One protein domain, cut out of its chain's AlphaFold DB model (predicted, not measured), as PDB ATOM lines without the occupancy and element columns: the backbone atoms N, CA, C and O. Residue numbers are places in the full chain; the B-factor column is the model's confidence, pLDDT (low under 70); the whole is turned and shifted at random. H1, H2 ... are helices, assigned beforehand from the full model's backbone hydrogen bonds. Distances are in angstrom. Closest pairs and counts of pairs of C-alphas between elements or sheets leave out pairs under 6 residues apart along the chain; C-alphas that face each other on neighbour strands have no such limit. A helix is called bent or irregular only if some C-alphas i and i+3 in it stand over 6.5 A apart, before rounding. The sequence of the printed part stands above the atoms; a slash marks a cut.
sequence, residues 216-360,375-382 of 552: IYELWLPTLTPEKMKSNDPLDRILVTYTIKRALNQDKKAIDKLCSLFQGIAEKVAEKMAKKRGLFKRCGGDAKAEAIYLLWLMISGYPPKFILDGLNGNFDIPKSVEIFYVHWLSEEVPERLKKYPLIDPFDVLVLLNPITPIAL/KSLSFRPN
ATOM      1  N   ILE A 216      49.112 -11.066 -21.248       74.44
ATOM      2  CA  ILE A 216      49.170  -9.914 -22.157       74.44
ATOM      3  C   ILE A 216      49.681  -8.683 -21.402       74.44
ATOM      4  O   ILE A 216      50.524  -7.947 -21.914       74.44
ATOM      5  N   TYR A 217      49.194  -8.462 -20.180       83.00
ATOM      6  CA  TYR A 217      49.598  -7.339 -19.344       83.00
ATOM      7  C   TYR A 217      51.080  -7.384 -18.971       83.00
ATOM      8  O   TYR A 217      51.749  -6.360 -19.081       83.00
ATOM      9  N   GLU A 218      51.610  -8.537 -18.564       86.50
ATOM     10  CA  GLU A 218      53.022  -8.677 -18.184       86.50
ATOM     11  C   GLU A 218      53.964  -8.411 -19.368       86.50
ATOM     12  O   GLU A 218      54.993  -7.758 -19.191       86.50
ATOM     13  N   LEU A 219      53.589  -8.807 -20.591       85.31
ATOM     14  CA  LEU A 219      54.346  -8.427 -21.792       85.31
ATOM     15  C   LEU A 219      54.170  -6.961 -22.183       85.31
ATOM     16  O   LEU A 219      55.098  -6.324 -22.687       85.31
ATOM     17  N   TRP A 220      52.970  -6.419 -21.995       92.19
ATOM     18  CA  TRP A 220      52.646  -5.068 -22.426       92.19
ATOM     19  C   TRP A 220      53.192  -4.001 -21.472       92.19
ATOM     20  O   TRP A 220      53.656  -2.959 -21.940       92.19
ATOM     21  N   LEU A 221      53.197  -4.235 -20.156       94.38
ATOM     22  CA  LEU A 221      53.558  -3.239 -19.141       94.38
ATOM     23  C   LEU A 221      54.955  -2.624 -19.355       94.38
ATOM     24  O   LEU A 221      55.065  -1.396 -19.286       94.38
ATOM     25  N   PRO A 222      56.021  -3.386 -19.684       96.06
ATOM     26  CA  PRO A 222      57.326  -2.808 -20.007       96.06
ATOM     27  C   PRO A 222      57.271  -1.813 -21.170       96.06
ATOM     28  O   PRO A 222      57.975  -0.799 -21.148       96.06
ATOM     29  N   THR A 223      56.383  -2.056 -22.137       94.62
ATOM     30  CA  THR A 223      56.189  -1.228 -23.336       94.62
ATOM     31  C   THR A 223      55.325   0.010 -23.096       94.62
ATOM     32  O   THR A 223      55.165   0.815 -24.012       94.62
ATOM     33  N   LEU A 224      54.751   0.180 -21.899       94.00
ATOM     34  CA  LEU A 224      53.940   1.349 -21.570       94.00
ATOM     35  C   LEU A 224      54.797   2.624 -21.638       94.00
ATOM     36  O   LEU A 224      55.811   2.749 -20.945       94.00
ATOM     37  N   THR A 225      54.372   3.572 -22.473       93.75
ATOM     38  CA  THR A 225      54.975   4.901 -22.651       93.75
ATOM     39  C   THR A 225      53.918   6.003 -22.483       93.75
ATOM     40  O   THR A 225      52.715   5.707 -22.452       93.75
ATOM     41  N   PRO A 226      54.309   7.291 -22.399       88.88
ATOM     42  CA  PRO A 226      53.353   8.398 -22.381       88.88
ATOM     43  C   PRO A 226      52.431   8.438 -23.607       88.88
ATOM     44  O   PRO A 226      51.275   8.847 -23.490       88.88
ATOM     45  N   GLU A 227      52.911   7.999 -24.771       87.12
ATOM     46  CA  GLU A 227      52.128   7.898 -26.004       87.12
ATOM     47  C   GLU A 227      51.065   6.807 -25.886       87.12
ATOM     48  O   GLU A 227      49.902   7.065 -26.192       87.12
ATOM     49  N   LYS A 228      51.422   5.627 -25.353       88.06
ATOM     50  CA  LYS A 228      50.457   4.543 -25.108       88.06
ATOM     51  C   LYS A 228      49.372   4.931 -24.105       88.06
ATOM     52  O   LYS A 228      48.214   4.582 -24.297       88.06
ATOM     53  N   MET A 229      49.695   5.739 -23.093       84.12
ATOM     54  CA  MET A 229      48.680   6.289 -22.176       84.12
ATOM     55  C   MET A 229      47.665   7.217 -22.856       84.12
ATOM     56  O   MET A 229      46.568   7.414 -22.334       84.12
ATOM     57  N   LYS A 230      48.027   7.807 -23.999       82.06
ATOM     58  CA  LYS A 230      47.159   8.664 -24.819       82.06
ATOM     59  C   LYS A 230      46.593   7.928 -26.037       82.06
ATOM     60  O   LYS A 230      45.930   8.556 -26.861       82.06
ATOM     61  N   SER A 231      46.878   6.634 -26.167       81.94
ATOM     62  CA  SER A 231      46.446   5.823 -27.296       81.94
ATOM     63  C   SER A 231      44.922   5.751 -27.349       81.94
ATOM     64  O   SER A 231      44.247   5.603 -26.328       81.94
ATOM     65  N   ASN A 232      44.379   5.856 -28.561       79.56
ATOM     66  CA  ASN A 232      42.964   5.586 -28.816       79.56
ATOM     67  C   ASN A 232      42.702   4.092 -29.041       79.56
ATOM     68  O   ASN A 232      41.540   3.706 -29.173       79.56
ATOM     69  N   ASP A 233      43.756   3.273 -29.087       80.25
ATOM     70  CA  ASP A 233      43.633   1.831 -29.213       80.25
ATOM     71  C   ASP A 233      42.864   1.250 -28.006       80.25
ATOM     72  O   ASP A 233      43.201   1.547 -26.852       80.25
ATOM     73  N   PRO A 234      41.804   0.453 -28.234       72.44
ATOM     74  CA  PRO A 234      41.003  -0.102 -27.151       72.44
ATOM     75  C   PRO A 234      41.805  -0.974 -26.179       72.44
ATOM     76  O   PRO A 234      41.560  -0.903 -24.974       72.44
ATOM     77  N   LEU A 235      42.765  -1.764 -26.675       75.56
ATOM     78  CA  LEU A 235      43.572  -2.653 -25.844       75.56
ATOM     79  C   LEU A 235      44.523  -1.842 -24.958       75.56
ATOM     80  O   LEU A 235      44.546  -2.067 -23.749       75.56
ATOM     81  N   ASP A 236      45.222  -0.844 -25.510       80.81
ATOM     82  CA  ASP A 236      46.052   0.067 -24.709       80.81
ATOM     83  C   ASP A 236      45.224   0.757 -23.612       80.81
ATOM     84  O   ASP A 236      45.650   0.827 -22.461       80.81
ATOM     85  N   ARG A 237      44.009   1.228 -23.923       75.19
ATOM     86  CA  ARG A 237      43.136   1.887 -22.933       75.19
ATOM     87  C   ARG A 237      42.705   0.951 -21.806       75.19
ATOM     88  O   ARG A 237      42.671   1.374 -20.645       75.19
ATOM     89  N   ILE A 238      42.373  -0.298 -22.135       74.75
ATOM     90  CA  ILE A 238      42.033  -1.332 -21.148       74.75
ATOM     91  C   ILE A 238      43.246  -1.614 -20.262       74.75
ATOM     92  O   ILE A 238      43.128  -1.558 -19.038       74.75
ATOM     93  N   LEU A 239      44.415  -1.841 -20.862       80.56
ATOM     94  CA  LEU A 239      45.631  -2.191 -20.133       80.56
ATOM     95  C   LEU A 239      46.147  -1.031 -19.270       80.56
ATOM     96  O   LEU A 239      46.528  -1.271 -18.131       80.56
ATOM     97  N   VAL A 240      46.049   0.227 -19.721       82.81
ATOM     98  CA  VAL A 240      46.344   1.421 -18.899       82.81
ATOM     99  C   VAL A 240      45.407   1.506 -17.697       82.81
ATOM    100  O   VAL A 240      45.849   1.748 -16.575       82.81
ATOM    101  N   THR A 241      44.106   1.301 -17.914       79.69
ATOM    102  CA  THR A 241      43.116   1.318 -16.826       79.69
ATOM    103  C   THR A 241      43.409   0.207 -15.818       79.69
ATOM    104  O   THR A 241      43.352   0.433 -14.607       79.69
ATOM    105  N   TYR A 242      43.789  -0.970 -16.313       79.06
ATOM    106  CA  TYR A 242      44.196  -2.102 -15.496       79.06
ATOM    107  C   TYR A 242      45.488  -1.818 -14.709       79.06
ATOM    108  O   TYR A 242      45.511  -2.079 -13.508       79.06
ATOM    109  N   THR A 243      46.509  -1.180 -15.307       86.06
ATOM    110  CA  THR A 243      47.715  -0.717 -14.588       86.06
ATOM    111  C   THR A 243      47.356   0.214 -13.437       86.06
ATOM    112  O   THR A 243      47.855   0.041 -12.331       86.06
ATOM    113  N   ILE A 244      46.477   1.195 -13.676       83.50
ATOM    114  CA  ILE A 244      46.054   2.153 -12.645       83.50
ATOM    115  C   ILE A 244      45.350   1.421 -11.499       83.50
ATOM    116  O   ILE A 244      45.665   1.668 -10.338       83.50
ATOM    117  N   LYS A 245      44.441   0.485 -11.806       80.00
ATOM    118  CA  LYS A 245      43.763  -0.316 -10.775       80.00
ATOM    119  C   LYS A 245      44.763  -1.149  -9.967       80.00
ATOM    120  O   LYS A 245      44.696  -1.147  -8.742       80.00
ATOM    121  N   ARG A 246      45.710  -1.823 -10.628       81.50
ATOM    122  CA  ARG A 246      46.762  -2.597  -9.951       81.50
ATOM    123  C   ARG A 246      47.630  -1.713  -9.057       81.50
ATOM    124  O   ARG A 246      47.907  -2.105  -7.928       81.50
ATOM    125  N   ALA A 247      47.995  -0.515  -9.510       84.94
ATOM    126  CA  ALA A 247      48.773   0.424  -8.709       84.94
ATOM    127  C   ALA A 247      48.032   0.856  -7.433       84.94
ATOM    128  O   ALA A 247      48.616   0.810  -6.354       84.94
ATOM    129  N   LEU A 248      46.732   1.162  -7.535       77.69
ATOM    130  CA  LEU A 248      45.877   1.458  -6.375       77.69
ATOM    131  C   LEU A 248      45.750   0.268  -5.409       77.69
ATOM    132  O   LEU A 248      45.601   0.449  -4.203       77.69
ATOM    133  N   ASN A 249      45.860  -0.954  -5.931       75.12
ATOM    134  CA  ASN A 249      45.920  -2.191  -5.153       75.12
ATOM    135  C   ASN A 249      47.344  -2.548  -4.684       75.12
ATOM    136  O   ASN A 249      47.592  -3.684  -4.286       75.12
ATOM    137  N   GLN A 250      48.273  -1.586  -4.690       82.38
ATOM    138  CA  GLN A 250      49.651  -1.737  -4.207       82.38
ATOM    139  C   GLN A 250      50.517  -2.712  -5.026       82.38
ATOM    140  O   GLN A 250      51.513  -3.243  -4.528       82.38
ATOM    141  N   ASP A 251      50.189  -2.937  -6.302       86.31
ATOM    142  CA  ASP A 251      51.070  -3.669  -7.210       86.31
ATOM    143  C   ASP A 251      52.331  -2.848  -7.508       86.31
ATOM    144  O   ASP A 251      52.295  -1.821  -8.194       86.31
ATOM    145  N   LYS A 252      53.467  -3.329  -7.002       92.81
ATOM    146  CA  LYS A 252      54.748  -2.625  -7.094       92.81
ATOM    147  C   LYS A 252      55.191  -2.384  -8.540       92.81
ATOM    148  O   LYS A 252      55.650  -1.290  -8.845       92.81
ATOM    149  N   LYS A 253      55.013  -3.355  -9.448       94.88
ATOM    150  CA  LYS A 253      55.420  -3.201 -10.857       94.88
ATOM    151  C   LYS A 253      54.609  -2.101 -11.541       94.88
ATOM    152  O   LYS A 253      55.165  -1.291 -12.280       94.88
ATOM    153  N   ALA A 254      53.301  -2.068 -11.291       92.06
ATOM    154  CA  ALA A 254      52.406  -1.054 -11.831       92.06
ATOM    155  C   ALA A 254      52.745   0.343 -11.287       92.06
ATOM    156  O   ALA A 254      52.845   1.289 -12.072       92.06
ATOM    157  N   ILE A 255      52.974   0.459  -9.972       93.31
ATOM    158  CA  ILE A 255      53.375   1.715  -9.318       93.31
ATOM    159  C   ILE A 255      54.696   2.214  -9.894       93.31
ATOM    160  O   ILE A 255      54.753   3.339 -10.384       93.31
ATOM    161  N   ASP A 256      55.737   1.382  -9.877       95.94
ATOM    162  CA  ASP A 256      57.071   1.754 -10.347       95.94
ATOM    163  C   ASP A 256      57.016   2.197 -11.812       95.94
ATOM    164  O   ASP A 256      57.584   3.227 -12.187       95.94
ATOM    165  N   LYS A 257      56.247   1.476 -12.642       97.00
ATOM    166  CA  LYS A 257      56.072   1.838 -14.046       97.00
ATOM    167  C   LYS A 257      55.362   3.182 -14.205       97.00
ATOM    168  O   LYS A 257      55.885   4.035 -14.919       97.00
ATOM    169  N   LEU A 258      54.221   3.411 -13.553       94.94
ATOM    170  CA  LEU A 258      53.497   4.686 -13.654       94.94
ATOM    171  C   LEU A 258      54.316   5.858 -13.091       94.94
ATOM    172  O   LEU A 258      54.397   6.906 -13.730       94.94
ATOM    173  N   CYS A 259      54.975   5.677 -11.945       95.75
ATOM    174  CA  CYS A 259      55.868   6.674 -11.355       95.75
ATOM    175  C   CYS A 259      57.004   7.041 -12.314       95.75
ATOM    176  O   CYS A 259      57.238   8.225 -12.553       95.75
ATOM    177  N   SER A 260      57.650   6.048 -12.939       96.50
ATOM    178  CA  SER A 260      58.747   6.287 -13.889       96.50
ATOM    179  C   SER A 260      58.333   7.159 -15.084       96.50
ATOM    180  O   SER A 260      59.128   7.966 -15.566       96.50
ATOM    181  N   LEU A 261      57.073   7.062 -15.531       95.69
ATOM    182  CA  LEU A 261      56.550   7.848 -16.655       95.69
ATOM    183  C   LEU A 261      56.360   9.328 -16.307       95.69
ATOM    184  O   LEU A 261      56.433  10.184 -17.191       95.69
ATOM    185  N   PHE A 262      56.097   9.636 -15.037       95.44
ATOM    186  CA  PHE A 262      55.716  10.977 -14.593       95.44
ATOM    187  C   PHE A 262      56.757  11.667 -13.707       95.44
ATOM    188  O   PHE A 262      56.684  12.886 -13.556       95.44
ATOM    189  N   GLN A 263      57.749  10.942 -13.183       96.56
ATOM    190  CA  GLN A 263      58.764  11.467 -12.266       96.56
ATOM    191  C   GLN A 263      59.453  12.723 -12.814       96.56
ATOM    192  O   GLN A 263      59.416  13.783 -12.191       96.56
ATOM    193  N   GLY A 264      60.012  12.648 -14.025       95.88
ATOM    194  CA  GLY A 264      60.714  13.787 -14.625       95.88
ATOM    195  C   GLY A 264      59.803  14.992 -14.900       95.88
ATOM    196  O   GLY A 264      60.282  16.123 -14.992       95.88
ATOM    197  N   ILE A 265      58.491  14.779 -15.028       94.62
ATOM    198  CA  ILE A 265      57.504  15.853 -15.196       94.62
ATOM    199  C   ILE A 265      57.208  16.495 -13.839       94.62
ATOM    200  O   ILE A 265      57.265  17.719 -13.732       94.62
ATOM    201  N   ALA A 266      56.975  15.685 -12.803       95.38
ATOM    202  CA  ALA A 266      56.769  16.145 -11.432       95.38
ATOM    203  C   ALA A 266      57.945  16.998 -10.932       95.38
ATOM    204  O   ALA A 266      57.743  18.125 -10.478       95.38
ATOM    205  N   GLU A 267      59.180  16.529 -11.127       96.94
ATOM    206  CA  GLU A 267      60.389  17.272 -10.756       96.94
ATOM    207  C   GLU A 267      60.487  18.627 -11.474       96.94
ATOM    208  O   GLU A 267      60.803  19.646 -10.854       96.94
ATOM    209  N   LYS A 268      60.197  18.666 -12.784       95.94
ATOM    210  CA  LYS A 268      60.219  19.905 -13.580       95.94
ATOM    211  C   LYS A 268      59.144  20.890 -13.133       95.94
ATOM    212  O   LYS A 268      59.398  22.097 -13.106       95.94
ATOM    213  N   VAL A 269      57.952  20.398 -12.792       94.19
ATOM    214  CA  VAL A 269      56.855  21.220 -12.266       94.19
ATOM    215  C   VAL A 269      57.252  21.830 -10.925       94.19
ATOM    216  O   VAL A 269      57.174  23.051 -10.777       94.19
ATOM    217  N   ALA A 270      57.765  21.020  -9.997       94.69
ATOM    218  CA  ALA A 270      58.230  21.486  -8.694       94.69
ATOM    219  C   ALA A 270      59.352  22.520  -8.814       94.69
ATOM    220  O   ALA A 270      59.287  23.594  -8.216       94.69
ATOM    221  N   GLU A 271      60.337  22.258  -9.674       95.56
ATOM    222  CA  GLU A 271      61.413  23.198  -9.976       95.56
ATOM    223  C   GLU A 271      60.881  24.525 -10.529       95.56
ATOM    224  O   GLU A 271      61.278  25.595 -10.065       95.56
ATOM    225  N   LYS A 272      59.959  24.479 -11.497       94.94
ATOM    226  CA  LYS A 272      59.351  25.682 -12.080       94.94
ATOM    227  C   LYS A 272      58.597  26.492 -11.023       94.94
ATOM    228  O   LYS A 272      58.735  27.717 -10.985       94.94
ATOM    229  N   MET A 273      57.830  25.829 -10.159       94.62
ATOM    230  CA  MET A 273      57.084  26.475  -9.076       94.62
ATOM    231  C   MET A 273      58.013  27.086  -8.021       94.62
ATOM    232  O   MET A 273      57.828  28.243  -7.641       94.62
ATOM    233  N   ALA A 274      59.054  26.361  -7.608       93.81
ATOM    234  CA  ALA A 274      60.056  26.858  -6.670       93.81
ATOM    235  C   ALA A 274      60.837  28.052  -7.246       93.81
ATOM    236  O   ALA A 274      61.081  29.029  -6.538       93.81
ATOM    237  N   LYS A 275      61.188  28.029  -8.543       93.31
ATOM    238  CA  LYS A 275      61.829  29.167  -9.232       93.31
ATOM    239  C   LYS A 275      60.925  30.393  -9.259       93.31
ATOM    240  O   LYS A 275      61.389  31.480  -8.932       93.31
ATOM    241  N   LYS A 276      59.639  30.222  -9.588       92.81
ATOM    242  CA  LYS A 276      58.657  31.319  -9.615       92.81
ATOM    243  C   LYS A 276      58.505  32.000  -8.247       92.81
ATOM    244  O   LYS A 276      58.273  33.201  -8.197       92.81
ATOM    245  N   ARG A 277      58.674  31.244  -7.158       91.75
ATOM    246  CA  ARG A 277      58.656  31.746  -5.774       91.75
ATOM    247  C   ARG A 277      60.020  32.239  -5.265       91.75
ATOM    248  O   ARG A 277      60.120  32.654  -4.119       91.75
ATOM    249  N   GLY A 278      61.083  32.169  -6.072       91.19
ATOM    250  CA  GLY A 278      62.440  32.541  -5.648       91.19
ATOM    251  C   GLY A 278      63.087  31.570  -4.646       91.19
ATOM    252  O   GLY A 278      64.110  31.894  -4.049       91.19
ATOM    253  N   LEU A 279      62.531  30.368  -4.470       89.75
ATOM    254  CA  LEU A 279      62.962  29.389  -3.464       89.75
ATOM    255  C   LEU A 279      63.944  28.342  -4.001       89.75
ATOM    256  O   LEU A 279      64.564  27.617  -3.228       89.75
ATOM    257  N   PHE A 280      64.120  28.266  -5.322       87.25
ATOM    258  CA  PHE A 280      64.843  27.167  -5.968       87.25
ATOM    259  C   PHE A 280      66.276  26.956  -5.459       87.25
ATOM    260  O   PHE A 280      66.696  25.819  -5.279       87.25
ATOM    261  N   LYS A 281      67.022  28.032  -5.172       85.88
ATOM    262  CA  LYS A 281      68.389  27.916  -4.631       85.88
ATOM    263  C   LYS A 281      68.434  27.280  -3.237       85.88
ATOM    264  O   LYS A 281      69.477  26.770  -2.853       85.88
ATOM    265  N   ARG A 282      67.339  27.364  -2.477       82.06
ATOM    266  CA  ARG A 282      67.266  26.949  -1.071       82.06
ATOM    267  C   ARG A 282      66.635  25.571  -0.913       82.06
ATOM    268  O   ARG A 282      67.205  24.742  -0.229       82.06
ATOM    269  N   CYS A 283      65.493  25.338  -1.562       88.50
ATOM    270  CA  CYS A 283      64.701  24.113  -1.406       88.50
ATOM    271  C   CYS A 283      64.409  23.421  -2.748       88.50
ATOM    272  O   CYS A 283      63.470  22.641  -2.853       88.50
ATOM    273  N   GLY A 284      65.158  23.726  -3.814       85.25
ATOM    274  CA  GLY A 284      64.916  23.126  -5.131       85.25
ATOM    275  C   GLY A 284      65.071  21.603  -5.133       85.25
ATOM    276  O   GLY A 284      64.330  20.929  -5.842       85.25
ATOM    277  N   GLY A 285      66.004  21.071  -4.335       91.12
ATOM    278  CA  GLY A 285      66.158  19.630  -4.115       91.12
ATOM    279  C   GLY A 285      64.983  19.040  -3.335       91.12
ATOM    280  O   GLY A 285      64.360  18.093  -3.806       91.12
ATOM    281  N   ASP A 286      64.630  19.658  -2.208       91.50
ATOM    282  CA  ASP A 286      63.541  19.196  -1.337       91.50
ATOM    283  C   ASP A 286      62.190  19.219  -2.057       91.50
ATOM    284  O   ASP A 286      61.457  18.240  -2.029       91.50
ATOM    285  N   ALA A 287      61.901  20.281  -2.813       91.12
ATOM    286  CA  ALA A 287      60.678  20.391  -3.603       91.12
ATOM    287  C   ALA A 287      60.565  19.289  -4.669       91.12
ATOM    288  O   ALA A 287      59.465  18.825  -4.959       91.12
ATOM    289  N   LYS A 288      61.689  18.862  -5.263       95.25
ATOM    290  CA  LYS A 288      61.701  17.725  -6.193       95.25
ATOM    291  C   LYS A 288      61.449  16.415  -5.462       95.25
ATOM    292  O   LYS A 288      60.613  15.645  -5.916       95.25
ATOM    293  N   ALA A 289      62.143  16.176  -4.349       93.69
ATOM    294  CA  ALA A 289      61.960  14.968  -3.549       93.69
ATOM    295  C   ALA A 289      60.508  14.836  -3.064       93.69
ATOM    296  O   ALA A 289      59.901  13.779  -3.225       93.69
ATOM    297  N   GLU A 290      59.927  15.934  -2.582       93.50
ATOM    298  CA  GLU A 290      58.530  15.990  -2.162       93.50
ATOM    299  C   GLU A 290      57.580  15.713  -3.327       93.50
ATOM    300  O   GLU A 290      56.658  14.915  -3.208       93.50
ATOM    301  N   ALA A 291      57.823  16.306  -4.499       94.38
ATOM    302  CA  ALA A 291      56.999  16.053  -5.677       94.38
ATOM    303  C   ALA A 291      57.014  14.580  -6.107       94.38
ATOM    304  O   ALA A 291      55.989  14.069  -6.556       94.38
ATOM    305  N   ILE A 292      58.149  13.890  -5.965       95.19
ATOM    306  CA  ILE A 292      58.260  12.451  -6.238       95.19
ATOM    307  C   ILE A 292      57.488  11.649  -5.190       95.19
ATOM    308  O   ILE A 292      56.753  10.731  -5.552       95.19
ATOM    309  N   TYR A 293      57.621  12.006  -3.913       91.94
ATOM    310  CA  TYR A 293      56.882  11.369  -2.823       91.94
ATOM    311  C   TYR A 293      55.364  11.509  -3.010       91.94
ATOM    312  O   TYR A 293      54.641  10.513  -2.988       91.94
ATOM    313  N   LEU A 294      54.889  12.724  -3.291       89.12
ATOM    314  CA  LEU A 294      53.483  13.012  -3.568       89.12
ATOM    315  C   LEU A 294      52.986  12.284  -4.820       89.12
ATOM    316  O   LEU A 294      51.892  11.727  -4.809       89.12
ATOM    317  N   LEU A 295      53.787  12.247  -5.890       93.06
ATOM    318  CA  LEU A 295      53.463  11.483  -7.094       93.06
ATOM    319  C   LEU A 295      53.277   9.999  -6.768       93.06
ATOM    320  O   LEU A 295      52.286   9.405  -7.193       93.06
ATOM    321  N   TRP A 296      54.212   9.416  -6.012       92.44
ATOM    322  CA  TRP A 296      54.136   8.022  -5.592       92.44
ATOM    323  C   TRP A 296      52.867   7.770  -4.782       92.44
ATOM    324  O   TRP A 296      52.108   6.874  -5.137       92.44
ATOM    325  N   LEU A 297      52.585   8.611  -3.782       85.31
ATOM    326  CA  LEU A 297      51.397   8.508  -2.931       85.31
ATOM    327  C   LEU A 297      50.091   8.596  -3.737       85.31
ATOM    328  O   LEU A 297      49.156   7.838  -3.490       85.31
ATOM    329  N   MET A 298      50.016   9.495  -4.722       86.50
ATOM    330  CA  MET A 298      48.829   9.646  -5.572       86.50
ATOM    331  C   MET A 298      48.621   8.464  -6.529       86.50
ATOM    332  O   MET A 298      47.477   8.143  -6.863       86.50
ATOM    333  N   ILE A 299      49.708   7.840  -6.995       88.50
ATOM    334  CA  ILE A 299      49.672   6.682  -7.900       88.50
ATOM    335  C   ILE A 299      49.357   5.393  -7.141       88.50
ATOM    336  O   ILE A 299      48.535   4.605  -7.609       88.50
ATOM    337  N   SER A 300      50.006   5.167  -5.999       83.94
ATOM    338  CA  SER A 300      49.804   3.969  -5.184       83.94
ATOM    339  C   SER A 300      48.498   4.027  -4.394       83.94
ATOM    340  O   SER A 300      47.886   2.994  -4.137       83.94
ATOM    341  N   GLY A 301      48.032   5.225  -4.031       79.81
ATOM    342  CA  GLY A 301      46.922   5.384  -3.098       79.81
ATOM    343  C   GLY A 301      47.264   4.841  -1.705       79.81
ATOM    344  O   GLY A 301      48.400   4.459  -1.411       79.81
ATOM    345  N   TYR A 302      46.270   4.792  -0.818       68.44
ATOM    346  CA  TYR A 302      46.454   4.143   0.480       68.44
ATOM    347  C   TYR A 302      46.368   2.624   0.344       68.44
ATOM    348  O   TYR A 302      45.531   2.125  -0.414       68.44
ATOM    349  N   PRO A 303      47.171   1.869   1.118       67.38
ATOM    350  CA  PRO A 303      47.034   0.433   1.141       67.38
ATOM    351  C   PRO A 303      45.615   0.033   1.568       67.38
ATOM    352  O   PRO A 303      45.070   0.620   2.507       67.38
ATOM    353  N   PRO A 304      45.048  -1.019   0.958       64.81
ATOM    354  CA  PRO A 304      43.716  -1.534   1.277       64.81
ATOM    355  C   PRO A 304      43.484  -1.719   2.780       64.81
ATOM    356  O   PRO A 304      42.456  -1.331   3.328       64.81
ATOM    357  N   LYS A 305      44.503  -2.249   3.463       65.00
ATOM    358  CA  LYS A 305      44.503  -2.457   4.908       65.00
ATOM    359  C   LYS A 305      44.356  -1.152   5.694       65.00
ATOM    360  O   LYS A 305      43.577  -1.118   6.627       65.00
ATOM    361  N   PHE A 306      45.049  -0.081   5.309       63.47
ATOM    362  CA  PHE A 306      44.959   1.209   6.007       63.47
ATOM    363  C   PHE A 306      43.570   1.830   5.873       63.47
ATOM    364  O   PHE A 306      43.075   2.429   6.822       63.47
ATOM    365  N   ILE A 307      42.939   1.658   4.710       62.12
ATOM    366  CA  ILE A 307      41.555   2.083   4.487       62.12
ATOM    367  C   ILE A 307      40.634   1.310   5.437       62.12
ATOM    368  O   ILE A 307      39.880   1.925   6.179       62.12
ATOM    369  N   LEU A 308      40.739  -0.023   5.467       61.94
ATOM    370  CA  LEU A 308      39.926  -0.885   6.335       61.94
ATOM    371  C   LEU A 308      40.185  -0.650   7.834       61.94
ATOM    372  O   LEU A 308      39.247  -0.649   8.624       61.94
ATOM    373  N   ASP A 309      41.434  -0.418   8.229       61.84
ATOM    374  CA  ASP A 309      41.818  -0.146   9.617       61.84
ATOM    375  C   ASP A 309      41.304   1.230  10.068       61.84
ATOM    376  O   ASP A 309      40.767   1.354  11.167       61.84
ATOM    377  N   GLY A 310      41.406   2.255   9.212       59.44
ATOM    378  CA  GLY A 310      40.846   3.584   9.484       59.44
ATOM    379  C   GLY A 310      39.319   3.578   9.567       59.44
ATOM    380  O   GLY A 310      38.729   4.330  10.334       59.44
ATOM    381  N   LEU A 311      38.696   2.681   8.812       56.41
ATOM    382  CA  LEU A 311      37.272   2.397   8.837       56.41
ATOM    383  C   LEU A 311      36.849   1.698  10.151       56.41
ATOM    384  O   LEU A 311      35.886   2.111  10.793       56.41
ATOM    385  N   ASN A 312      37.609   0.708  10.619       56.16
ATOM    386  CA  ASN A 312      37.318  -0.019  11.863       56.16
ATOM    387  C   ASN A 312      37.544   0.804  13.151       56.16
ATOM    388  O   ASN A 312      37.196   0.354  14.246       56.16
ATOM    389  N   GLY A 313      38.119   2.007  13.056       51.78
ATOM    390  CA  GLY A 313      38.299   2.921  14.183       51.78
ATOM    391  C   GLY A 313      37.004   3.648  14.569       51.78
ATOM    392  O   GLY A 313      36.765   4.756  14.106       51.78
ATOM    393  N   ASN A 314      36.209   3.063  15.473       48.81
ATOM    394  CA  ASN A 314      35.056   3.672  16.176       48.81
ATOM    395  C   ASN A 314      33.763   3.971  15.386       48.81
ATOM    396  O   ASN A 314      32.862   4.592  15.954       48.81
ATOM    397  N   PHE A 315      33.606   3.519  14.141       51.88
ATOM    398  CA  PHE A 315      32.337   3.656  13.415       51.88
ATOM    399  C   PHE A 315      31.759   2.285  13.052       51.88
ATOM    400  O   PHE A 315      32.455   1.448  12.482       51.88
ATOM    401  N   ASP A 316      30.475   2.067  13.354       52.75
ATOM    402  CA  ASP A 316      29.710   0.946  12.798       52.75
ATOM    403  C   ASP A 316      29.516   1.203  11.305       52.75
ATOM    404  O   ASP A 316      28.595   1.899  10.875       52.75
ATOM    405  N   ILE A 317      30.436   0.683  10.501       51.78
ATOM    406  CA  ILE A 317      30.357   0.829   9.057       51.78
ATOM    407  C   ILE A 317      29.238  -0.062   8.538       51.78
ATOM    408  O   ILE A 317      29.224  -1.264   8.830       51.78
ATOM    409  N   PRO A 318      28.315   0.481   7.726       52.16
ATOM    410  CA  PRO A 318      27.295  -0.332   7.095       52.16
ATOM    411  C   PRO A 318      27.930  -1.505   6.342       52.16
ATOM    412  O   PRO A 318      28.873  -1.333   5.569       52.16
ATOM    413  N   LYS A 319      27.386  -2.714   6.522       55.81
ATOM    414  CA  LYS A 319      27.868  -3.947   5.869       55.81
ATOM    415  C   LYS A 319      28.034  -3.782   4.350       55.81
ATOM    416  O   LYS A 319      28.922  -4.380   3.754       55.81
ATOM    417  N   SER A 320      27.196  -2.957   3.722       49.53
ATOM    418  CA  SER A 320      27.260  -2.586   2.301       49.53
ATOM    419  C   SER A 320      28.570  -1.892   1.913       49.53
ATOM    420  O   SER A 320      29.094  -2.156   0.831       49.53
ATOM    421  N   VAL A 321      29.116  -1.053   2.793       50.94
ATOM    422  CA  VAL A 321      30.373  -0.321   2.604       50.94
ATOM    423  C   VAL A 321      31.569  -1.247   2.753       50.94
ATOM    424  O   VAL A 321      32.418  -1.281   1.866       50.94
ATOM    425  N   GLU A 322      31.586  -2.087   3.786       52.81
ATOM    426  CA  GLU A 322      32.587  -3.150   3.952       52.81
ATOM    427  C   GLU A 322      32.618  -4.093   2.731       52.81
ATOM    428  O   GLU A 322      33.677  -4.351   2.158       52.81
ATOM    429  N   ILE A 323      31.444  -4.547   2.272       52.91
ATOM    430  CA  ILE A 323      31.293  -5.388   1.077       52.91
ATOM    431  C   ILE A 323      31.835  -4.659  -0.154       52.91
ATOM    432  O   ILE A 323      32.673  -5.213  -0.858       52.91
ATOM    433  N   PHE A 324      31.430  -3.412  -0.399       53.66
ATOM    434  CA  PHE A 324      31.956  -2.629  -1.516       53.66
ATOM    435  C   PHE A 324      33.481  -2.487  -1.468       53.66
ATOM    436  O   PHE A 324      34.123  -2.610  -2.507       53.66
ATOM    437  N   TYR A 325      34.073  -2.277  -0.292       52.84
ATOM    438  CA  TYR A 325      35.521  -2.171  -0.136       52.84
ATOM    439  C   TYR A 325      36.245  -3.451  -0.502       52.84
ATOM    440  O   TYR A 325      37.154  -3.433  -1.331       52.84
ATOM    441  N   VAL A 326      35.790  -4.573   0.052       52.34
ATOM    442  CA  VAL A 326      36.290  -5.900  -0.312       52.34
ATOM    443  C   VAL A 326      36.150  -6.131  -1.824       52.34
ATOM    444  O   VAL A 326      37.027  -6.744  -2.418       52.34
ATOM    445  N   HIS A 327      35.101  -5.588  -2.457       57.19
ATOM    446  CA  HIS A 327      34.823  -5.731  -3.893       57.19
ATOM    447  C   HIS A 327      35.661  -4.803  -4.796       57.19
ATOM    448  O   HIS A 327      36.069  -5.198  -5.883       57.19
ATOM    449  N   TRP A 328      35.920  -3.564  -4.372       51.97
ATOM    450  CA  TRP A 328      36.787  -2.610  -5.078       51.97
ATOM    451  C   TRP A 328      38.238  -3.101  -5.101       51.97
ATOM    452  O   TRP A 328      38.940  -2.976  -6.107       51.97
ATOM    453  N   LEU A 329      38.651  -3.687  -3.979       49.41
ATOM    454  CA  LEU A 329      39.973  -4.250  -3.752       49.41
ATOM    455  C   LEU A 329      40.133  -5.644  -4.373       49.41
ATOM    456  O   LEU A 329      41.256  -6.032  -4.692       49.41
ATOM    457  N   SER A 330      39.039  -6.379  -4.602       45.38
ATOM    458  CA  SER A 330      39.065  -7.633  -5.356       45.38
ATOM    459  C   SER A 330      39.111  -7.407  -6.874       45.38
ATOM    460  O   SER A 330      38.663  -6.393  -7.423       45.38
ATOM    461  N   GLU A 331      39.670  -8.377  -7.597       41.50
ATOM    462  CA  GLU A 331      39.707  -8.348  -9.064       41.50
ATOM    463  C   GLU A 331      38.322  -8.586  -9.700       41.50
ATOM    464  O   GLU A 331      38.077  -8.092 -10.799       41.50
ATOM    465  N   GLU A 332      37.385  -9.231  -8.993       36.94
ATOM    466  CA  GLU A 332      36.028  -9.537  -9.470       36.94
ATOM    467  C   GLU A 332      34.934  -8.658  -8.831       36.94
ATOM    468  O   GLU A 332      35.035  -8.279  -7.664       36.94
ATOM    469  N   VAL A 333      33.856  -8.379  -9.584       37.69
ATOM    470  CA  VAL A 333      32.625  -7.717  -9.100       37.69
ATOM    471  C   VAL A 333      31.488  -8.754  -9.005       37.69
ATOM    472  O   VAL A 333      30.944  -9.153 -10.036       37.69
ATOM    473  N   PRO A 334      31.085  -9.195  -7.800       35.84
ATOM    474  CA  PRO A 334      29.986 -10.144  -7.603       35.84
ATOM    475  C   PRO A 334      28.604  -9.609  -8.018       35.84
ATOM    476  O   PRO A 334      28.221  -8.490  -7.672       35.84
ATOM    477  N   GLU A 335      27.777 -10.459  -8.645       39.94
ATOM    478  CA  GLU A 335      26.403 -10.139  -9.094       39.94
ATOM    479  C   GLU A 335      25.463  -9.599  -7.999       39.94
ATOM    480  O   GLU A 335      24.458  -8.951  -8.291       39.94
ATOM    481  N   ARG A 336      25.774  -9.843  -6.721       35.69
ATOM    482  CA  ARG A 336      24.934  -9.448  -5.581       35.69
ATOM    483  C   ARG A 336      24.851  -7.932  -5.383       35.69
ATOM    484  O   ARG A 336      23.837  -7.465  -4.871       35.69
ATOM    485  N   LEU A 337      25.847  -7.158  -5.827       36.44
ATOM    486  CA  LEU A 337      25.802  -5.691  -5.753       36.44
ATOM    487  C   LEU A 337      24.828  -5.056  -6.757       36.44
ATOM    488  O   LEU A 337      24.378  -3.940  -6.525       36.44
ATOM    489  N   LYS A 338      24.415  -5.769  -7.816       44.59
ATOM    490  CA  LYS A 338      23.379  -5.283  -8.751       44.59
ATOM    491  C   LYS A 338      21.973  -5.254  -8.128       44.59
ATOM    492  O   LYS A 338      21.053  -4.716  -8.732       44.59
ATOM    493  N   LYS A 339      21.792  -5.862  -6.947       42.38
ATOM    494  CA  LYS A 339      20.482  -6.095  -6.318       42.38
ATOM    495  C   LYS A 339      20.187  -5.224  -5.096       42.38
ATOM    496  O   LYS A 339      19.107  -5.379  -4.537       42.38
ATOM    497  N   TYR A 340      21.091  -4.342  -4.662       40.75
ATOM    498  CA  TYR A 340      20.828  -3.479  -3.505       40.75
ATOM    499  C   TYR A 340      20.106  -2.195  -3.930       40.75
ATOM    500  O   TYR A 340      20.691  -1.384  -4.649       40.75
ATOM    501  N   PRO A 341      18.847  -1.984  -3.503       39.50
ATOM    502  CA  PRO A 341      18.172  -0.718  -3.709       39.50
ATOM    503  C   PRO A 341      18.638   0.277  -2.641       39.50
ATOM    504  O   PRO A 341      18.687  -0.054  -1.460       39.50
ATOM    505  N   LEU A 342      18.927   1.502  -3.084       40.84
ATOM    506  CA  LEU A 342      19.130   2.699  -2.257       40.84
ATOM    507  C   LEU A 342      20.323   2.617  -1.295       40.84
ATOM    508  O   LEU A 342      20.191   2.413  -0.094       40.84
ATOM    509  N   ILE A 343      21.501   2.860  -1.861       39.97
ATOM    510  CA  ILE A 343      22.645   3.356  -1.102       39.97
ATOM    511  C   ILE A 343      22.360   4.835  -0.791       39.97
ATOM    512  O   ILE A 343      22.030   5.590  -1.712       39.97
ATOM    513  N   ASP A 344      22.452   5.241   0.477       44.66
ATOM    514  CA  ASP A 344      22.362   6.649   0.881       44.66
ATOM    515  C   ASP A 344      23.382   7.470   0.061       44.66
ATOM    516  O   ASP A 344      24.520   7.029  -0.093       44.66
ATOM    517  N   PRO A 345      23.041   8.640  -0.505       38.47
ATOM    518  CA  PRO A 345      24.005   9.494  -1.204       38.47
ATOM    519  C   PRO A 345      25.290   9.779  -0.405       38.47
ATOM    520  O   PRO A 345      26.359   9.924  -1.000       38.47
ATOM    521  N   PHE A 346      25.205   9.828   0.927       40.06
ATOM    522  CA  PHE A 346      26.349   9.949   1.825       40.06
ATOM    523  C   PHE A 346      27.193   8.669   1.853       40.06
ATOM    524  O   PHE A 346      28.413   8.740   1.708       40.06
ATOM    525  N   ASP A 347      26.555   7.498   1.915       40.28
ATOM    526  CA  ASP A 347      27.237   6.214   1.756       40.28
ATOM    527  C   ASP A 347      27.874   6.122   0.369       40.28
ATOM    528  O   ASP A 347      29.027   5.735   0.269       40.28
ATOM    529  N   VAL A 348      27.205   6.560  -0.707       40.22
ATOM    530  CA  VAL A 348      27.787   6.641  -2.059       40.22
ATOM    531  C   VAL A 348      29.026   7.537  -2.065       40.22
ATOM    532  O   VAL A 348      30.010   7.179  -2.697       40.22
ATOM    533  N   LEU A 349      29.041   8.663  -1.354       38.03
ATOM    534  CA  LEU A 349      30.219   9.536  -1.265       38.03
ATOM    535  C   LEU A 349      31.376   8.898  -0.478       38.03
ATOM    536  O   LEU A 349      32.528   9.034  -0.890       38.03
ATOM    537  N   VAL A 350      31.081   8.155   0.591       40.25
ATOM    538  CA  VAL A 350      32.059   7.382   1.386       40.25
ATOM    539  C   VAL A 350      32.580   6.157   0.613       40.25
ATOM    540  O   VAL A 350      33.775   5.865   0.628       40.25
ATOM    541  N   LEU A 351      31.713   5.474  -0.134       38.84
ATOM    542  CA  LEU A 351      32.021   4.368  -1.051       38.84
ATOM    543  C   LEU A 351      32.852   4.859  -2.246       38.84
ATOM    544  O   LEU A 351      33.812   4.230  -2.683       38.84
ATOM    545  N   LEU A 352      32.516   6.029  -2.782       40.25
ATOM    546  CA  LEU A 352      33.228   6.658  -3.886       40.25
ATOM    547  C   LEU A 352      34.426   7.499  -3.421       40.25
ATOM    548  O   LEU A 352      35.027   8.168  -4.264       40.25
ATOM    549  N   ASN A 353      34.831   7.476  -2.148       45.78
ATOM    550  CA  ASN A 353      36.064   8.145  -1.728       45.78
ATOM    551  C   ASN A 353      36.732   7.523  -0.483       45.78
ATOM    552  O   ASN A 353      36.710   8.109   0.597       45.78
ATOM    553  N   PRO A 354      37.430   6.391  -0.653       40.09
ATOM    554  CA  PRO A 354      38.116   5.713   0.448       40.09
ATOM    555  C   PRO A 354      39.365   6.381   0.995       40.09
ATOM    556  O   PRO A 354      39.891   5.977   2.025       40.09
ATOM    557  N   ILE A 355      39.932   7.288   0.202       40.16
ATOM    558  CA  ILE A 355      41.360   7.633   0.252       40.16
ATOM    559  C   ILE A 355      41.543   9.069   0.740       40.16
ATOM    560  O   ILE A 355      42.655   9.555   0.869       40.16
ATOM    561  N   THR A 356      40.464   9.768   1.086       38.94
ATOM    562  CA  THR A 356      40.640  10.855   2.045       38.94
ATOM    563  C   THR A 356      40.618  10.141   3.389       38.94
ATOM    564  O   THR A 356      39.544   9.648   3.740       38.94
ATOM    565  N   PRO A 357      41.735  10.013   4.140       35.84
ATOM    566  CA  PRO A 357      41.566   9.746   5.552       35.84
ATOM    567  C   PRO A 357      40.583  10.817   5.991       35.84
ATOM    568  O   PRO A 357      40.774  12.002   5.695       35.84
ATOM    569  N   ILE A 358      39.476  10.401   6.596       40.97
ATOM    570  CA  ILE A 358      38.702  11.326   7.395       40.97
ATOM    571  C   ILE A 358      39.701  11.700   8.487       40.97
ATOM    572  O   ILE A 358      39.829  11.010   9.493       40.97
ATOM    573  N   ALA A 359      40.519  12.720   8.226       37.62
ATOM    574  CA  ALA A 359      41.307  13.400   9.219       37.62
ATOM    575  C   ALA A 359      40.245  14.058  10.094       37.62
ATOM    576  O   ALA A 359      39.829  15.193   9.884       37.62
ATOM    577  N   LEU A 360      39.693  13.253  11.001       39.72
ATOM    578  CA  LEU A 360      38.603  13.592  11.906       39.72
ATOM    579  C   LEU A 360      38.969  14.803  12.772       39.72
ATOM    580  O   LEU A 360      38.083  15.433  13.341       39.72
ATOM    581  N   LYS A 375      38.416  16.233  -1.544       47.00
ATOM    582  CA  LYS A 375      39.814  16.213  -1.991       47.00
ATOM    583  C   LYS A 375      40.290  14.767  -2.193       47.00
ATOM    584  O   LYS A 375      41.127  14.278  -1.444       47.00
ATOM    585  N   SER A 376      39.756  14.065  -3.195       53.62
ATOM    586  CA  SER A 376      40.253  12.723  -3.543       53.62
ATOM    587  C   SER A 376      41.742  12.798  -3.899       53.62
ATOM    588  O   SER A 376      42.121  13.481  -4.853       53.62
ATOM    589  N   LEU A 377      42.583  12.094  -3.138       62.00
ATOM    590  CA  LEU A 377      44.021  11.949  -3.401       62.00
ATOM    591  C   LEU A 377      44.336  10.857  -4.431       62.00
ATOM    592  O   LEU A 377      45.497  10.677  -4.784       62.00
ATOM    593  N   SER A 378      43.322  10.164  -4.954       59.97
ATOM    594  CA  SER A 378      43.498   9.156  -6.001       59.97
ATOM    595  C   SER A 378      42.763   9.501  -7.281       59.97
ATOM    596  O   SER A 378      41.644  10.032  -7.275       59.97
ATOM    597  N   PHE A 379      43.405   9.145  -8.392       68.31
ATOM    598  CA  PHE A 379      42.853   9.305  -9.723       68.31
ATOM    599  C   PHE A 379      41.706   8.324  -9.977       68.31
ATOM    600  O   PHE A 379      41.811   7.130  -9.702       68.31
ATOM    601  N   ARG A 380      40.631   8.829 -10.589       62.34
ATOM    602  CA  ARG A 380      39.530   8.017 -11.112       62.34
ATOM    603  C   ARG A 380      39.440   8.202 -12.622       62.34
ATOM    604  O   ARG A 380      39.112   9.309 -13.061       62.34
ATOM    605  N   PRO A 381      39.692   7.147 -13.418       60.97
ATOM    606  CA  PRO A 381      39.466   7.203 -14.852       60.97
ATOM    607  C   PRO A 381      38.022   7.622 -15.143       60.97
ATOM    608  O   PRO A 381      37.076   7.014 -14.646       60.97
ATOM    609  N   ASN A 382      37.836   8.668 -15.944       65.69
ATOM    610  CA  ASN A 382      36.526   9.052 -16.461       65.69
ATOM    611  C   ASN A 382      36.660   9.540 -17.911       65.69
ATOM    612  O   ASN A 382      37.764   9.760 -18.406       65.69
TER     613      ASN A 382
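What this domain is: This is residues 216 to 360 and 375 to 382 of the 552 residues of an uncharacterized protein of Candidatus Brocadia sinica (UniProt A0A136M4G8). Two loosely joined lobes make this domain: in the first, a long helical hairpin of H4b and H5 reaches away from a corner where H3, H4a and the end of H5 meet, with the short H1 and H2 packed on H3; in the second, H6, H7 and H9 form a looser group, with H8 on an outlying loop. The printed part has 153 residues, with nine named helices, H1 to H9 in order, and no named strand; its class is all helix. It is loose, with a radius of gyration of the C-alphas of 18.4 A, and spans 56 by 42 by 23 A.

Where its parts are: Start with the longest helix, H4, residues 252 to 276, assigned as one helix by its hydrogen bonds but bent: C-alphas 261 and 264 are 7.5 A apart. Find C-alpha 252 at (54.748, -2.625, -7.094); arm H4a takes residues 252 to 261, 14.3 A long, and H4b residues 264 to 276, 18.3 A. H5, residues 280 to 300, is 27.7 A long, with a kink of 31 degrees near residue 287; it is irregular, with C-alphas 282 and 285 8.0 A apart. Before H4, look for H1, residues 216 to 223, only just irregular, with C-alphas 219 and 222 6.6 A apart; H2, residues 226 to 229; and H3, residues 234 to 248, 21.4 A. Beyond H5 come H6, residues 304 to 312, H7, residues 319 to 329, 15.5 A, H8, residues 335 to 339, and H9, residues 345 to 351, ending at C-alpha 351 (32.021, 4.368, -1.051).

How they stand to each other: H4b and H5 touch as a hairpin at a steep tilt of 39 degrees, opposite ways, closest at the C-alphas of Glu 267 and Lys 288, 4.8 A. The hub is H3, touching four helices; its residues 243 to 247 touch H4a at a steep tilt of 66 degrees, closest at the C-alphas of Ala 247 and Ile 255, 4.8 A. H2 touches H3, with the C-alphas of Lys 228 and Asp 236 closest at 6.3 A. H1 and H3 only just touch, with 3 pairs of C-alphas within 8 A, the closest those of Tyr 217 and Leu 239 at 6.5 A. Helix packing is mostly crossed: of 7 touching pairs with a tilt, 1 is shallow. H7 touches H9, closest at the C-alphas of Val 321 and Leu 351, 6.2 A, while H6 is close but not clearly touching H7, and H8 touches no helix. Every O i to N i+4 pair is within hydrogen-bond range in H3, H4a, H4b, H6, H7 and H9, but 2 of 4 are in H1, 15 of 17 in H5 and 0 of 1 in H8, where 2 of 2 O i to N i+3 pairs are; H2 is too short for an i+4 pair.

The domain as a whole: The C-alphas farthest apart are those of Lys 281 and Lys 339, 58.8 A. Residues 361 to 374 are not printed, and C-alphas 360 and 375 are 14.2 A apart across this cut. No link between named helices is long. Mean pLDDT of the printed part is 71.3, with residues 302 to 360 and 375 to 382 under 70.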